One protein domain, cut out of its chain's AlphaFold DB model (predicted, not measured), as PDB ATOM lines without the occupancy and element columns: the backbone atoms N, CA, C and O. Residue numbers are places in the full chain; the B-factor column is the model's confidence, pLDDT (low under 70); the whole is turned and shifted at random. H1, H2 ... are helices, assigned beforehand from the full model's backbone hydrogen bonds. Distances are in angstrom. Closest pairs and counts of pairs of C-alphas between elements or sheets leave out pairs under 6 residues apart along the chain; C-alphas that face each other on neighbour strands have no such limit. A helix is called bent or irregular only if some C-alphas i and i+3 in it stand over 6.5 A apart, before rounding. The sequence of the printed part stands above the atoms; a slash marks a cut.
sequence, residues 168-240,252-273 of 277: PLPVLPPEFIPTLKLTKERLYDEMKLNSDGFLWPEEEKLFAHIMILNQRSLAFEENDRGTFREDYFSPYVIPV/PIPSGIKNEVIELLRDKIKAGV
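What this domain is: This is residues 168 to 240 and 252 to 273 of the 277 residues of an uncharacterized protein of Serpula lacrymans var. lacrymans (strain S7.9) (UniProt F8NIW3). Little regular structure: a loose head at one end, in which H1 and H2 stand crosswise without clearly touching, leads into a winding stretch with no named element, residues 214 to 240, whose residues 228 to 240 stick out, while H3 lies toward the other end, touching no helix, with residues 254 to 260, of which 255 to 260 belong to H3, sticking out as well. The printed part has 95 residues with three named helices, H1, H2, H3, and no named strand; the class is all helix, with 36 residues in named elements. It is extended, radius of gyration of the C-alphas 19.5 A, spanning 56 by 40 by 24 A.

Where its parts are: After residues 168 to 183, H1 is residues 184 to 190, beginning at C-alpha (310.031, 415.386, 638.815). H2 is residues 201 to 213, 18.7 A long. H3 is residues 255 to 270, 23.5 A long, ending at C-alpha (291.095, 432.559, 628.623); it is irregular, C-alphas 256 and 259 being 7.6 A apart.

How they stand to each other: H1 and H2 are close but not clearly touching, the closest C-alphas, Leu 187 and Ala 208, 7.8 A apart. They are about perpendicular, at 88 degrees. H3 is apart from both. Every O i to N i+4 pair is within hydrogen-bond range in H2, 2 of 3 in H1 and 10 of 12 in H3.

The domain as a whole: The C-alphas farthest apart, Val 171 and Pro 252, are 59.4 A apart. Residues 241 to 251 are not printed; C-alphas 240 and 252 are 28.8 A apart across this cut. The link H1 to H2 is short. No printed residue is under pLDDT 70.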
ATOM      1  N   PRO A 168     320.981 435.632 644.969       89.38
ATOM      2  CA  PRO A 168     322.276 434.970 644.907       89.38
ATOM      3  C   PRO A 168     322.103 433.447 644.933       89.38
ATOM      4  O   PRO A 168     321.214 432.920 645.605       89.38
ATOM      5  N   LEU A 169     322.980 432.732 644.226       89.06
ATOM      6  CA  LEU A 169     322.951 431.272 644.216       89.06
ATOM      7  C   LEU A 169     323.433 430.710 645.562       89.06
ATOM      8  O   LEU A 169     324.458 431.166 646.083       89.06
ATOM      9  N   PRO A 170     322.737 429.711 646.129       89.38
ATOM     10  CA  PRO A 170     323.202 429.045 647.333       89.38
ATOM     11  C   PRO A 170     324.444 428.202 647.026       89.38
ATOM     12  O   PRO A 170     324.504 427.511 646.012       89.38
ATOM     13  N   VAL A 171     325.419 428.218 647.937       89.06
ATOM     14  CA  VAL A 171     326.618 427.361 647.846       89.06
ATOM     15  C   VAL A 171     326.251 425.884 648.017       89.06
ATOM     16  O   VAL A 171     326.841 425.017 647.385       89.06
ATOM     17  N   LEU A 172     325.261 425.605 648.868       90.75
ATOM     18  CA  LEU A 172     324.721 424.271 649.106       90.75
ATOM     19  C   LEU A 172     323.250 424.270 648.676       90.75
ATOM     20  O   LEU A 172     322.413 424.814 649.406       90.75
ATOM     21  N   PRO A 173     322.920 423.730 647.490       90.31
ATOM     22  CA  PRO A 173     321.552 423.737 647.002       90.31
ATOM     23  C   PRO A 173     320.666 422.824 647.865       90.31
ATOM     24  O   PRO A 173     321.093 421.726 648.239       90.31
ATOM     25  N   PRO A 174     319.431 423.250 648.187       91.00
ATOM     26  CA  PRO A 174     318.484 422.407 648.906       91.00
ATOM     27  C   PRO A 174     318.051 421.216 648.045       91.00
ATOM     28  O   PRO A 174     318.184 421.219 646.820       91.00
ATOM     29  N   GLU A 175     317.493 420.193 648.689       91.19
ATOM     30  CA  GLU A 175     316.900 419.076 647.959       91.19
ATOM     31  C   GLU A 175     315.665 419.511 647.164       91.19
ATOM     32  O   GLU A 175     314.942 420.439 647.534       91.19
ATOM     33  N   PHE A 176     315.423 418.817 646.053       91.50
ATOM     34  CA  PHE A 176     314.308 419.114 645.168       91.50
ATOM     35  C   PHE A 176     312.965 418.801 645.838       91.50
ATOM     36  O   PHE A 176     312.649 417.638 646.110       91.50
ATOM     37  N   ILE A 177     312.146 419.835 646.018       91.38
ATOM     38  CA  ILE A 177     310.762 419.713 646.477       91.38
ATOM     39  C   ILE A 177     309.844 419.985 645.277       91.38
ATOM     40  O   ILE A 177     309.885 421.090 644.727       91.38
ATOM     41  N   PRO A 178     309.021 419.009 644.848       92.75
ATOM     42  CA  PRO A 178     308.116 419.205 643.725       92.75
ATOM     43  C   PRO A 178     307.095 420.296 644.053       92.75
ATOM     44  O   PRO A 178     306.485 420.299 645.121       92.75
ATOM     45  N   THR A 179     306.905 421.216 643.111       93.00
ATOM     46  CA  THR A 179     305.895 422.278 643.203       93.00
ATOM     47  C   THR A 179     304.749 421.969 642.240       93.00
ATOM     48  O   THR A 179     304.914 421.165 641.328       93.00
ATOM     49  N   LEU A 180     303.593 422.626 642.401       89.31
ATOM     50  CA  LEU A 180     302.419 422.445 641.530       89.31
ATOM     51  C   LEU A 180     302.758 422.495 640.032       89.31
ATOM     52  O   LEU A 180     302.207 421.730 639.249       89.31
ATOM     53  N   LYS A 181     303.671 423.391 639.637       90.19
ATOM     54  CA  LYS A 181     304.060 423.582 638.237       90.19
ATOM     55  C   LYS A 181     305.225 422.696 637.804       90.19
ATOM     56  O   LYS A 181     305.287 422.297 636.645       90.19
ATOM     57  N   LEU A 182     306.143 422.394 638.717       92.94
ATOM     58  CA  LEU A 182     307.416 421.759 638.406       92.94
ATOM     59  C   LEU A 182     307.556 420.471 639.222       92.94
ATOM     60  O   LEU A 182     307.951 420.476 640.392       92.94
ATOM     61  N   THR A 183     307.158 419.370 638.586       93.94
ATOM     62  CA  THR A 183     307.230 418.001 639.106       93.94
ATOM     63  C   THR A 183     308.516 417.318 638.634       93.94
ATOM     64  O   THR A 183     309.190 417.798 637.723       93.94
ATOM     65  N   LYS A 184     308.866 416.179 639.249       92.31
ATOM     66  CA  LYS A 184     310.031 415.386 638.815       92.31
ATOM     67  C   LYS A 184     309.877 414.915 637.366       92.31
ATOM     68  O   LYS A 184     310.824 415.029 636.602       92.31
ATOM     69  N   GLU A 185     308.682 414.473 636.987       93.25
ATOM     70  CA  GLU A 185     308.365 414.020 635.624       93.25
ATOM     71  C   GLU A 185     308.626 415.126 634.591       93.25
ATOM     72  O   GLU A 185     309.367 414.930 633.635       93.25
ATOM     73  N   ARG A 186     308.143 416.352 634.831       93.12
ATOM     74  CA  ARG A 186     308.413 417.488 633.928       93.12
ATOM     75  C   ARG A 186     309.905 417.803 633.805       93.12
ATOM     76  O   ARG A 186     310.399 418.090 632.719       93.12
ATOM     77  N   LEU A 187     310.640 417.741 634.913       92.56
ATOM     78  CA  LEU A 187     312.068 418.063 634.934       92.56
ATOM     79  C   LEU A 187     312.924 416.999 634.216       92.56
ATOM     80  O   LEU A 187     313.856 417.337 633.486       92.56
ATOM     81  N   TYR A 188     312.620 415.717 634.416       91.56
ATOM     82  CA  TYR A 188     313.446 414.610 633.930       91.56
ATOM     83  C   TYR A 188     312.938 413.987 632.628       91.56
ATOM     84  O   TYR A 188     313.753 413.644 631.777       91.56
ATOM     85  N   ASP A 189     311.626 413.889 632.425       91.25
ATOM     86  CA  ASP A 189     311.047 413.254 631.237       91.25
ATOM     87  C   ASP A 189     310.824 414.267 630.106       91.25
ATOM     88  O   ASP A 189     311.227 414.027 628.963       91.25
ATOM     89  N   GLU A 190     310.227 415.426 630.412       91.12
ATOM     90  CA  GLU A 190     309.946 416.459 629.402       91.12
ATOM     91  C   GLU A 190     311.189 417.307 629.103       91.12
ATOM     92  O   GLU A 190     311.616 417.417 627.951       91.12
ATOM     93  N   MET A 191     311.800 417.880 630.145       89.31
ATOM     94  CA  MET A 191     312.982 418.739 630.020       89.31
ATOM     95  C   MET A 191     314.295 417.962 629.872       89.31
ATOM     96  O   MET A 191     315.301 418.559 629.487       89.31
ATOM     97  N   LYS A 192     314.292 416.648 630.142       92.06
ATOM     98  CA  LYS A 192     315.456 415.757 629.986       92.06
ATOM     99  C   LYS A 192     316.696 416.250 630.722       92.06
ATOM    100  O   LYS A 192     317.805 416.231 630.186       92.06
ATOM    101  N   LEU A 193     316.507 416.707 631.957       92.25
ATOM    102  CA  LEU A 193     317.617 417.166 632.772       92.25
ATOM    103  C   LEU A 193     318.647 416.043 632.951       92.25
ATOM    104  O   LEU A 193     318.315 414.947 633.392       92.25
ATOM    105  N   ASN A 194     319.903 416.352 632.622       92.31
ATOM    106  CA  ASN A 194     321.053 415.456 632.755       92.31
ATOM    107  C   ASN A 194     320.905 414.097 632.034       92.31
ATOM    108  O   ASN A 194     321.469 413.101 632.483       92.31
ATOM    109  N   SER A 195     320.204 414.039 630.890       91.88
ATOM    110  CA  SER A 195     320.069 412.794 630.104       91.88
ATOM    111  C   SER A 195     321.409 412.168 629.708       91.88
ATOM    112  O   SER A 195     321.519 410.951 629.577       91.88
ATOM    113  N   ASP A 196     322.424 413.012 629.531       91.94
ATOM    114  CA  ASP A 196     323.750 412.623 629.054       91.94
ATOM    115  C   ASP A 196     324.733 412.349 630.208       91.94
ATOM    116  O   ASP A 196     325.874 411.957 629.962       91.94
ATOM    117  N   GLY A 197     324.315 412.565 631.463       92.56
ATOM    118  CA  GLY A 197     325.164 412.398 632.647       92.56
ATOM    119  C   GLY A 197     326.332 413.389 632.727       92.56
ATOM    120  O   GLY A 197     327.342 413.093 633.361       92.56
ATOM    121  N   PHE A 198     326.232 414.533 632.043       94.62
ATOM    122  CA  PHE A 198     327.274 415.561 632.023       94.62
ATOM    123  C   PHE A 198     327.393 416.303 633.363       94.62
ATOM    124  O   PHE A 198     328.500 416.643 633.774       94.62
ATOM    125  N   LEU A 199     326.264 416.552 634.034       94.88
ATOM    126  CA  LEU A 199     326.221 417.315 635.280       94.88
ATOM    127  C   LEU A 199     326.541 416.428 636.479       94.88
ATOM    128  O   LEU A 199     326.092 415.281 636.569       94.88
ATOM    129  N   TRP A 200     327.273 416.993 637.438       95.06
ATOM    130  CA  TRP A 200     327.512 416.348 638.725       95.06
ATOM    131  C   TRP A 200     326.226 416.332 639.558       95.06
ATOM    132  O   TRP A 200     325.377 417.210 639.397       95.06
ATOM    133  N   PRO A 201     326.070 415.392 640.508       92.94
ATOM    134  CA  PRO A 201     324.845 415.295 641.303       92.94
ATOM    135  C   PRO A 201     324.541 416.570 642.109       92.94
ATOM    136  O   PRO A 201     323.382 416.854 642.397       92.94
ATOM    137  N   GLU A 202     325.558 417.354 642.478       93.44
ATOM    138  CA  GLU A 202     325.374 418.650 643.145       93.44
ATOM    139  C   GLU A 202     324.969 419.764 642.170       93.44
ATOM    140  O   GLU A 202     324.103 420.579 642.493       93.44
ATOM    141  N   GLU A 203     325.530 419.776 640.960       93.81
ATOM    142  CA  GLU A 203     325.178 420.736 639.907       93.81
ATOM    143  C   GLU A 203     323.753 420.511 639.399       93.81
ATOM    144  O   GLU A 203     323.006 421.461 639.180       93.81
ATOM    145  N   GLU A 204     323.347 419.250 639.273       94.19
ATOM    146  CA  GLU A 204     321.980 418.860 638.945       94.19
ATOM    147  C   GLU A 204     320.982 419.384 639.991       94.19
ATOM    148  O   GLU A 204     319.961 419.978 639.634       94.19
ATOM    149  N   LYS A 205     321.302 419.250 641.286       93.94
ATOM    150  CA  LYS A 205     320.487 419.820 642.372       93.94
ATOM    151  C   LYS A 205     320.423 421.344 642.294       93.94
ATOM    152  O   LYS A 205     319.345 421.918 642.455       93.94
ATOM    153  N   LEU A 206     321.552 422.003 642.028       94.56
ATOM    154  CA  LEU A 206     321.603 423.456 641.865       94.56
ATOM    155  C   LEU A 206     320.731 423.914 640.695       94.56
ATOM    156  O   LEU A 206     319.955 424.856 640.840       94.56
ATOM    157  N   PHE A 207     320.812 423.230 639.557       93.88
ATOM    158  CA  PHE A 207     319.991 423.545 638.398       93.88
ATOM    159  C   PHE A 207     318.506 423.367 638.714       93.88
ATOM    160  O   PHE A 207     317.719 424.281 638.481       93.88
ATOM    161  N   ALA A 208     318.119 422.244 639.324       93.88
ATOM    162  CA  ALA A 208     316.738 422.011 639.740       93.88
ATOM    163  C   ALA A 208     316.225 423.121 640.680       93.88
ATOM    164  O   ALA A 208     315.094 423.587 640.537       93.88
ATOM    165  N   HIS A 209     317.071 423.613 641.590       93.56
ATOM    166  CA  HIS A 209     316.746 424.747 642.453       93.56
ATOM    167  C   HIS A 209     316.542 426.056 641.670       93.56
ATOM    168  O   HIS A 209     315.552 426.755 641.893       93.56
ATOM    169  N   ILE A 210     317.420 426.368 640.710       93.25
ATOM    170  CA  ILE A 210     317.285 427.541 639.826       93.25
ATOM    171  C   ILE A 210     315.973 427.479 639.038       93.25
ATOM    172  O   ILE A 210     315.286 428.495 638.897       93.25
ATOM    173  N   MET A 211     315.593 426.294 638.558       93.25
ATOM    174  CA  MET A 211     314.335 426.100 637.839       93.25
ATOM    175  C   MET A 211     313.118 426.344 638.735       93.25
ATOM    176  O   MET A 211     312.154 426.957 638.287       93.25
ATOM    177  N   ILE A 212     313.165 425.932 640.008       92.81
ATOM    178  CA  ILE A 212     312.098 426.223 640.979       92.81
ATOM    179  C   ILE A 212     311.985 427.731 641.230       92.81
ATOM    180  O   ILE A 212     310.878 428.270 641.194       92.81
ATOM    181  N   LEU A 213     313.107 428.429 641.447       91.69
ATOM    182  CA  LEU A 213     313.108 429.886 641.654       91.69
ATOM    183  C   LEU A 213     312.477 430.623 640.465       91.69
ATOM    184  O   LEU A 213     311.717 431.573 640.650       91.69
ATOM    185  N   ASN A 214     312.737 430.132 639.254       91.38
ATOM    186  CA  ASN A 214     312.237 430.702 638.008       91.38
ATOM    187  C   ASN A 214     311.005 429.968 637.453       91.38
ATOM    188  O   ASN A 214     310.657 430.141 636.291       91.38
ATOM    189  N   GLN A 215     310.278 429.184 638.255       92.12
ATOM    190  CA  GLN A 215     309.174 428.352 637.747       92.12
ATOM    191  C   GLN A 215     308.070 429.152 637.033       92.12
ATOM    192  O   GLN A 215     307.349 428.622 636.189       92.12
ATOM    193  N   ARG A 216     307.929 430.443 637.366       89.69
ATOM    194  CA  ARG A 216     306.962 431.351 636.737       89.69
ATOM    195  C   ARG A 216     307.298 431.659 635.277       89.69
ATOM    196  O   ARG A 216     306.377 431.950 634.530       89.69
ATOM    197  N   SER A 217     308.568 431.585 634.873       89.06
ATOM    198  CA  SER A 217     308.992 431.867 633.495       89.06
ATOM    199  C   SER A 217     308.872 430.667 632.557       89.06
ATOM    200  O   SER A 217     309.056 430.816 631.353       89.06
ATOM    201  N   LEU A 218     308.610 429.473 633.088       91.38
ATOM    202  CA  LEU A 218     308.400 428.271 632.285       91.38
ATOM    203  C   LEU A 218     306.944 428.213 631.839       91.38
ATOM    204  O   LEU A 218     306.054 428.490 632.639       91.38
ATOM    205  N   ALA A 219     306.693 427.821 630.596       91.25
ATOM    206  CA  ALA A 219     305.343 427.642 630.081       91.25
ATOM    207  C   ALA A 219     305.121 426.171 629.727       91.25
ATOM    208  O   ALA A 219     305.756 425.668 628.804       91.25
ATOM    209  N   PHE A 220     304.249 425.497 630.483       89.44
ATOM    210  CA  PHE A 220     303.825 424.122 630.188       89.44
ATOM    211  C   PHE A 220     302.448 424.101 629.515       89.44
ATOM    212  O   PHE A 220     302.198 423.273 628.646       89.44
ATOM    213  N   GLU A 221     301.571 425.038 629.884       88.00
ATOM    214  CA  GLU A 221     300.237 425.218 629.302       88.00
ATOM    215  C   GLU A 221     300.130 426.571 628.577       88.00
ATOM    216  O   GLU A 221     300.885 427.498 628.872       88.00
ATOM    217  N   GLU A 222     299.158 426.744 627.667       84.94
ATOM    218  CA  GLU A 222     298.955 428.033 626.966       84.94
ATOM    219  C   GLU A 222     298.628 429.170 627.951       84.94
ATOM    220  O   GLU A 222     298.997 430.317 627.726       84.94
ATOM    221  N   ASN A 223     298.005 428.851 629.092       86.31
ATOM    222  CA  ASN A 223     297.700 429.823 630.143       86.31
ATOM    223  C   ASN A 223     298.943 430.297 630.924       86.31
ATOM    224  O   ASN A 223     298.896 431.329 631.583       86.31
ATOM    225  N   ASP A 224     300.052 429.554 630.865       88.38
ATOM    226  CA  ASP A 224     301.327 429.974 631.454       88.38
ATOM    227  C   ASP A 224     302.096 430.952 630.555       88.38
ATOM    228  O   ASP A 224     303.152 431.464 630.942       88.38
ATOM    229  N   ARG A 225     301.615 431.178 629.330       87.31
ATOM    230  CA  ARG A 225     302.273 432.037 628.359       87.31
ATOM    231  C   ARG A 225     302.291 433.477 628.865       87.31
ATOM    232  O   ARG A 225     301.260 434.128 628.985       87.31
ATOM    233  N   GLY A 226     303.490 433.986 629.124       88.50
ATOM    234  CA  GLY A 226     303.677 435.377 629.520       88.50
ATOM    235  C   GLY A 226     303.468 436.354 628.363       88.50
ATOM    236  O   GLY A 226     303.767 436.054 627.203       88.50
ATOM    237  N   THR A 227     303.018 437.558 628.700       87.94
ATOM    238  CA  THR A 227     303.078 438.744 627.841       87.94
ATOM    239  C   THR A 227     304.243 439.633 628.270       87.94
ATOM    240  O   THR A 227     304.733 439.559 629.400       87.94
ATOM    241  N   PHE A 228     304.738 440.461 627.351       88.12
ATOM    242  CA  PHE A 228     305.715 441.478 627.727       88.12
ATOM    243  C   PHE A 228     305.045 442.552 628.585       88.12
ATOM    244  O   PHE A 228     303.885 442.892 628.366       88.12
ATOM    245  N   ARG A 229     305.799 443.107 629.537       90.81
ATOM    246  CA  ARG A 229     305.374 444.296 630.283       90.81
ATOM    247  C   ARG A 229     305.142 445.454 629.311       90.81
ATOM    248  O   ARG A 229     306.002 445.721 628.471       90.81
ATOM    249  N   GLU A 230     304.031 446.160 629.478       92.38
ATOM    250  CA  GLU A 230     303.661 447.308 628.639       92.38
ATOM    251  C   GLU A 230     304.668 448.463 628.766       92.38
ATOM    252  O   GLU A 230     304.998 449.104 627.777       92.38
ATOM    253  N   ASP A 231     305.277 448.653 629.941       94.44
ATOM    254  CA  ASP A 231     306.277 449.711 630.173       94.44
ATOM    255  C   ASP A 231     307.545 449.563 629.307       94.44
ATOM    256  O   ASP A 231     308.295 450.518 629.104       94.44
ATOM    257  N   TYR A 232     307.838 448.348 628.830       94.31
ATOM    258  CA  TYR A 232     309.084 448.069 628.111       94.31
ATOM    259  C   TYR A 232     309.024 448.508 626.652       94.31
ATOM    260  O   TYR A 232     310.065 448.803 626.059       94.31
ATOM    261  N   PHE A 233     307.835 448.518 626.056       94.69
ATOM    262  CA  PHE A 233     307.657 448.745 624.630       94.69
ATOM    263  C   PHE A 233     306.480 449.678 624.396       94.69
ATOM    264  O   PHE A 233     305.384 449.435 624.888       94.69
ATOM    265  N   SER A 234     306.681 450.715 623.583       94.56
ATOM    266  CA  SER A 234     305.545 451.500 623.100       94.56
ATOM    267  C   SER A 234     304.587 450.609 622.294       94.56
ATOM    268  O   SER A 234     305.051 449.682 621.616       94.56
ATOM    269  N   PRO A 235     303.271 450.894 622.301       93.56
ATOM    270  CA  PRO A 235     302.311 450.169 621.480       93.56
ATOM    271  C   PRO A 235     302.742 450.112 620.013       93.56
ATOM    272  O   PRO A 235     303.241 451.094 619.457       93.56
ATOM    273  N   TYR A 236     302.564 448.951 619.386       93.56
ATOM    274  CA  TYR A 236     302.903 448.772 617.980       93.56
ATOM    275  C   TYR A 236     301.842 449.442 617.102       93.56
ATOM    276  O   TYR A 236     300.679 449.040 617.116       93.56
ATOM    277  N   VAL A 237     302.245 450.425 616.300       94.81
ATOM    278  CA  VAL A 237     301.375 451.071 615.313       94.81
ATOM    279  C   VAL A 237     301.707 450.501 613.940       94.81
ATOM    280  O   VAL A 237     302.848 450.570 613.491       94.81
ATOM    281  N   ILE A 238     300.720 449.914 613.259       94.38
ATOM    282  CA  ILE A 238     300.888 449.464 611.872       94.38
ATOM    283  C   ILE A 238     300.673 450.688 610.971       94.38
ATOM    284  O   ILE A 238     299.541 451.172 610.898       94.38
ATOM    285  N   PRO A 239     301.704 451.205 610.275       92.62
ATOM    286  CA  PRO A 239     301.511 452.317 609.359       92.62
ATOM    287  C   PRO A 239     300.690 451.837 608.163       92.62
ATOM    288  O   PRO A 239     301.091 450.928 607.432       92.62
ATOM    289  N   VAL A 240     299.523 452.444 607.975       89.06
ATOM    290  CA  VAL A 240     298.606 452.113 606.886       89.06
ATOM    291  C   VAL A 240     298.547 453.258 605.886       89.06
ATOM    292  O   VAL A 240     298.502 454.430 606.251       89.06
ATOM    293  N   PRO A 252     284.656 428.317 605.677       94.88
ATOM    294  CA  PRO A 252     283.971 427.330 606.505       94.88
ATOM    295  C   PRO A 252     284.949 426.351 607.164       94.88
ATOM    296  O   PRO A 252     285.803 425.766 606.497       94.88
ATOM    297  N   ILE A 253     284.793 426.137 608.470       96.06
ATOM    298  CA  ILE A 253     285.595 425.162 609.218       96.06
ATOM    299  C   ILE A 253     285.005 423.761 608.989       96.06
ATOM    300  O   ILE A 253     283.804 423.571 609.221       96.06
ATOM    301  N   PRO A 254     285.804 422.766 608.561       96.69
ATOM    302  CA  PRO A 254     285.314 421.407 608.378       96.69
ATOM    303  C   PRO A 254     284.853 420.800 609.708       96.69
ATOM    304  O   PRO A 254     285.457 421.014 610.759       96.69
ATOM    305  N   SER A 255     283.780 420.009 609.664       96.69
ATOM    306  CA  SER A 255     283.121 419.475 610.864       96.69
ATOM    307  C   SER A 255     284.040 418.628 611.747       96.69
ATOM    308  O   SER A 255     283.920 418.704 612.966       96.69
ATOM    309  N   GLY A 256     284.977 417.880 611.153       97.50
ATOM    310  CA  GLY A 256     285.899 417.000 611.880       97.50
ATOM    311  C   GLY A 256     286.819 417.721 612.870       97.50
ATOM    312  O   GLY A 256     287.098 417.171 613.925       97.50
ATOM    313  N   ILE A 257     287.224 418.962 612.575       97.25
ATOM    314  CA  ILE A 257     288.140 419.747 613.430       97.25
ATOM    315  C   ILE A 257     287.421 420.851 614.211       97.25
ATOM    316  O   ILE A 257     288.040 421.606 614.956       97.25
ATOM    317  N   LYS A 258     286.105 421.000 614.023       96.31
ATOM    318  CA  LYS A 258     285.346 422.132 614.568       96.31
ATOM    319  C   LYS A 258     285.473 422.231 616.090       96.31
ATOM    320  O   LYS A 258     285.632 423.331 616.610       96.31
ATOM    321  N   ASN A 259     285.407 421.099 616.787       97.81
ATOM    322  CA  ASN A 259     285.480 421.067 618.249       97.81
ATOM    323  C   ASN A 259     286.871 421.466 618.758       97.81
ATOM    324  O   ASN A 259     286.955 422.282 619.669       97.81
ATOM    325  N   GLU A 260     287.934 420.978 618.112       96.62
ATOM    326  CA  GLU A 260     289.325 421.321 618.441       96.62
ATOM    327  C   GLU A 260     289.590 422.820 618.252       96.62
ATOM    328  O   GLU A 260     290.189 423.472 619.104       96.62
ATOM    329  N   VAL A 261     289.082 423.406 617.161       96.19
ATOM    330  CA  VAL A 261     289.209 424.851 616.921       96.19
ATOM    331  C   VAL A 261     288.458 425.652 617.985       96.19
ATOM    332  O   VAL A 261     288.970 426.664 618.455       96.19
ATOM    333  N   ILE A 262     287.260 425.217 618.387       96.00
ATOM    334  CA  ILE A 262     286.493 425.890 619.445       96.00
ATOM    335  C   ILE A 262     287.244 425.845 620.780       96.00
ATOM    336  O   ILE A 262     287.279 426.855 621.481       96.00
ATOM    337  N   GLU A 263     287.829 424.703 621.135       95.81
ATOM    338  CA  GLU A 263     288.626 424.545 622.355       95.81
ATOM    339  C   GLU A 263     289.848 425.469 622.340       95.81
ATOM    340  O   GLU A 263     289.993 426.305 623.229       95.81
ATOM    341  N   LEU A 264     290.619 425.454 621.250       93.62
ATOM    342  CA  LEU A 264     291.767 426.340 621.061       93.62
ATOM    343  C   LEU A 264     291.381 427.824 621.167       93.62
ATOM    344  O   LEU A 264     292.094 428.616 621.781       93.62
ATOM    345  N   LEU A 265     290.254 428.229 620.572       94.00
ATOM    346  CA  LEU A 265     289.771 429.609 620.668       94.00
ATOM    347  C   LEU A 265     289.404 429.985 622.107       94.00
ATOM    348  O   LEU A 265     289.725 431.090 622.539       94.00
ATOM    349  N   ARG A 266     288.768 429.079 622.859       93.94
ATOM    350  CA  ARG A 266     288.443 429.305 624.276       93.94
ATOM    351  C   ARG A 266     289.701 429.464 625.118       93.94
ATOM    352  O   ARG A 266     289.741 430.376 625.938       93.94
ATOM    353  N   ASP A 267     290.723 428.648 624.882       92.94
ATOM    354  CA  ASP A 267     291.993 428.746 625.600       92.94
ATOM    355  C   ASP A 267     292.702 430.070 625.321       92.94
ATOM    356  O   ASP A 267     293.187 430.718 626.245       92.94
ATOM    357  N   LYS A 268     292.680 430.543 624.070       92.25
ATOM    358  CA  LYS A 268     293.252 431.849 623.706       92.25
ATOM    359  C   LYS A 268     292.495 433.037 624.296       92.25
ATOM    360  O   LYS A 268     293.127 434.026 624.660       92.25
ATOM    361  N   ILE A 269     291.168 432.945 624.404       93.38
ATOM    362  CA  ILE A 269     290.354 433.954 625.099       93.38
ATOM    363  C   ILE A 269     290.664 433.924 626.600       93.38
ATOM    364  O   ILE A 269     290.884 434.969 627.203       93.38
ATOM    365  N   LYS A 270     290.745 432.732 627.206       92.06
ATOM    366  CA  LYS A 270     291.095 432.559 628.623       92.06
ATOM    367  C   LYS A 270     292.490 433.108 628.942       92.06
ATOM    368  O   LYS A 270     292.659 433.726 629.987       92.06
ATOM    369  N   ALA A 271     293.448 432.922 628.036       90.06
ATOM    370  CA  ALA A 271     294.796 433.477 628.137       90.06
ATOM    371  C   ALA A 271     294.856 435.002 627.897       90.06
ATOM    372  O   ALA A 271     295.923 435.592 628.036       90.06
ATOM    373  N   GLY A 272     293.747 435.649 627.512       90.38
ATOM    374  CA  GLY A 272     293.692 437.089 627.239       90.38
ATOM    375  C   GLY A 272     294.358 437.513 625.927       90.38
ATOM    376  O   GLY A 272     294.621 438.691 625.727       90.38
ATOM    377  N   VAL A 273     294.654 436.573 625.022       90.69
ATOM    378  CA  VAL A 273     295.258 436.879 623.711       90.69
ATOM    379  C   VAL A 273     294.203 437.378 622.722       90.69
ATOM    380  O   VAL A 273     294.510 438.183 621.847       90.69
TER     381      VAL A 273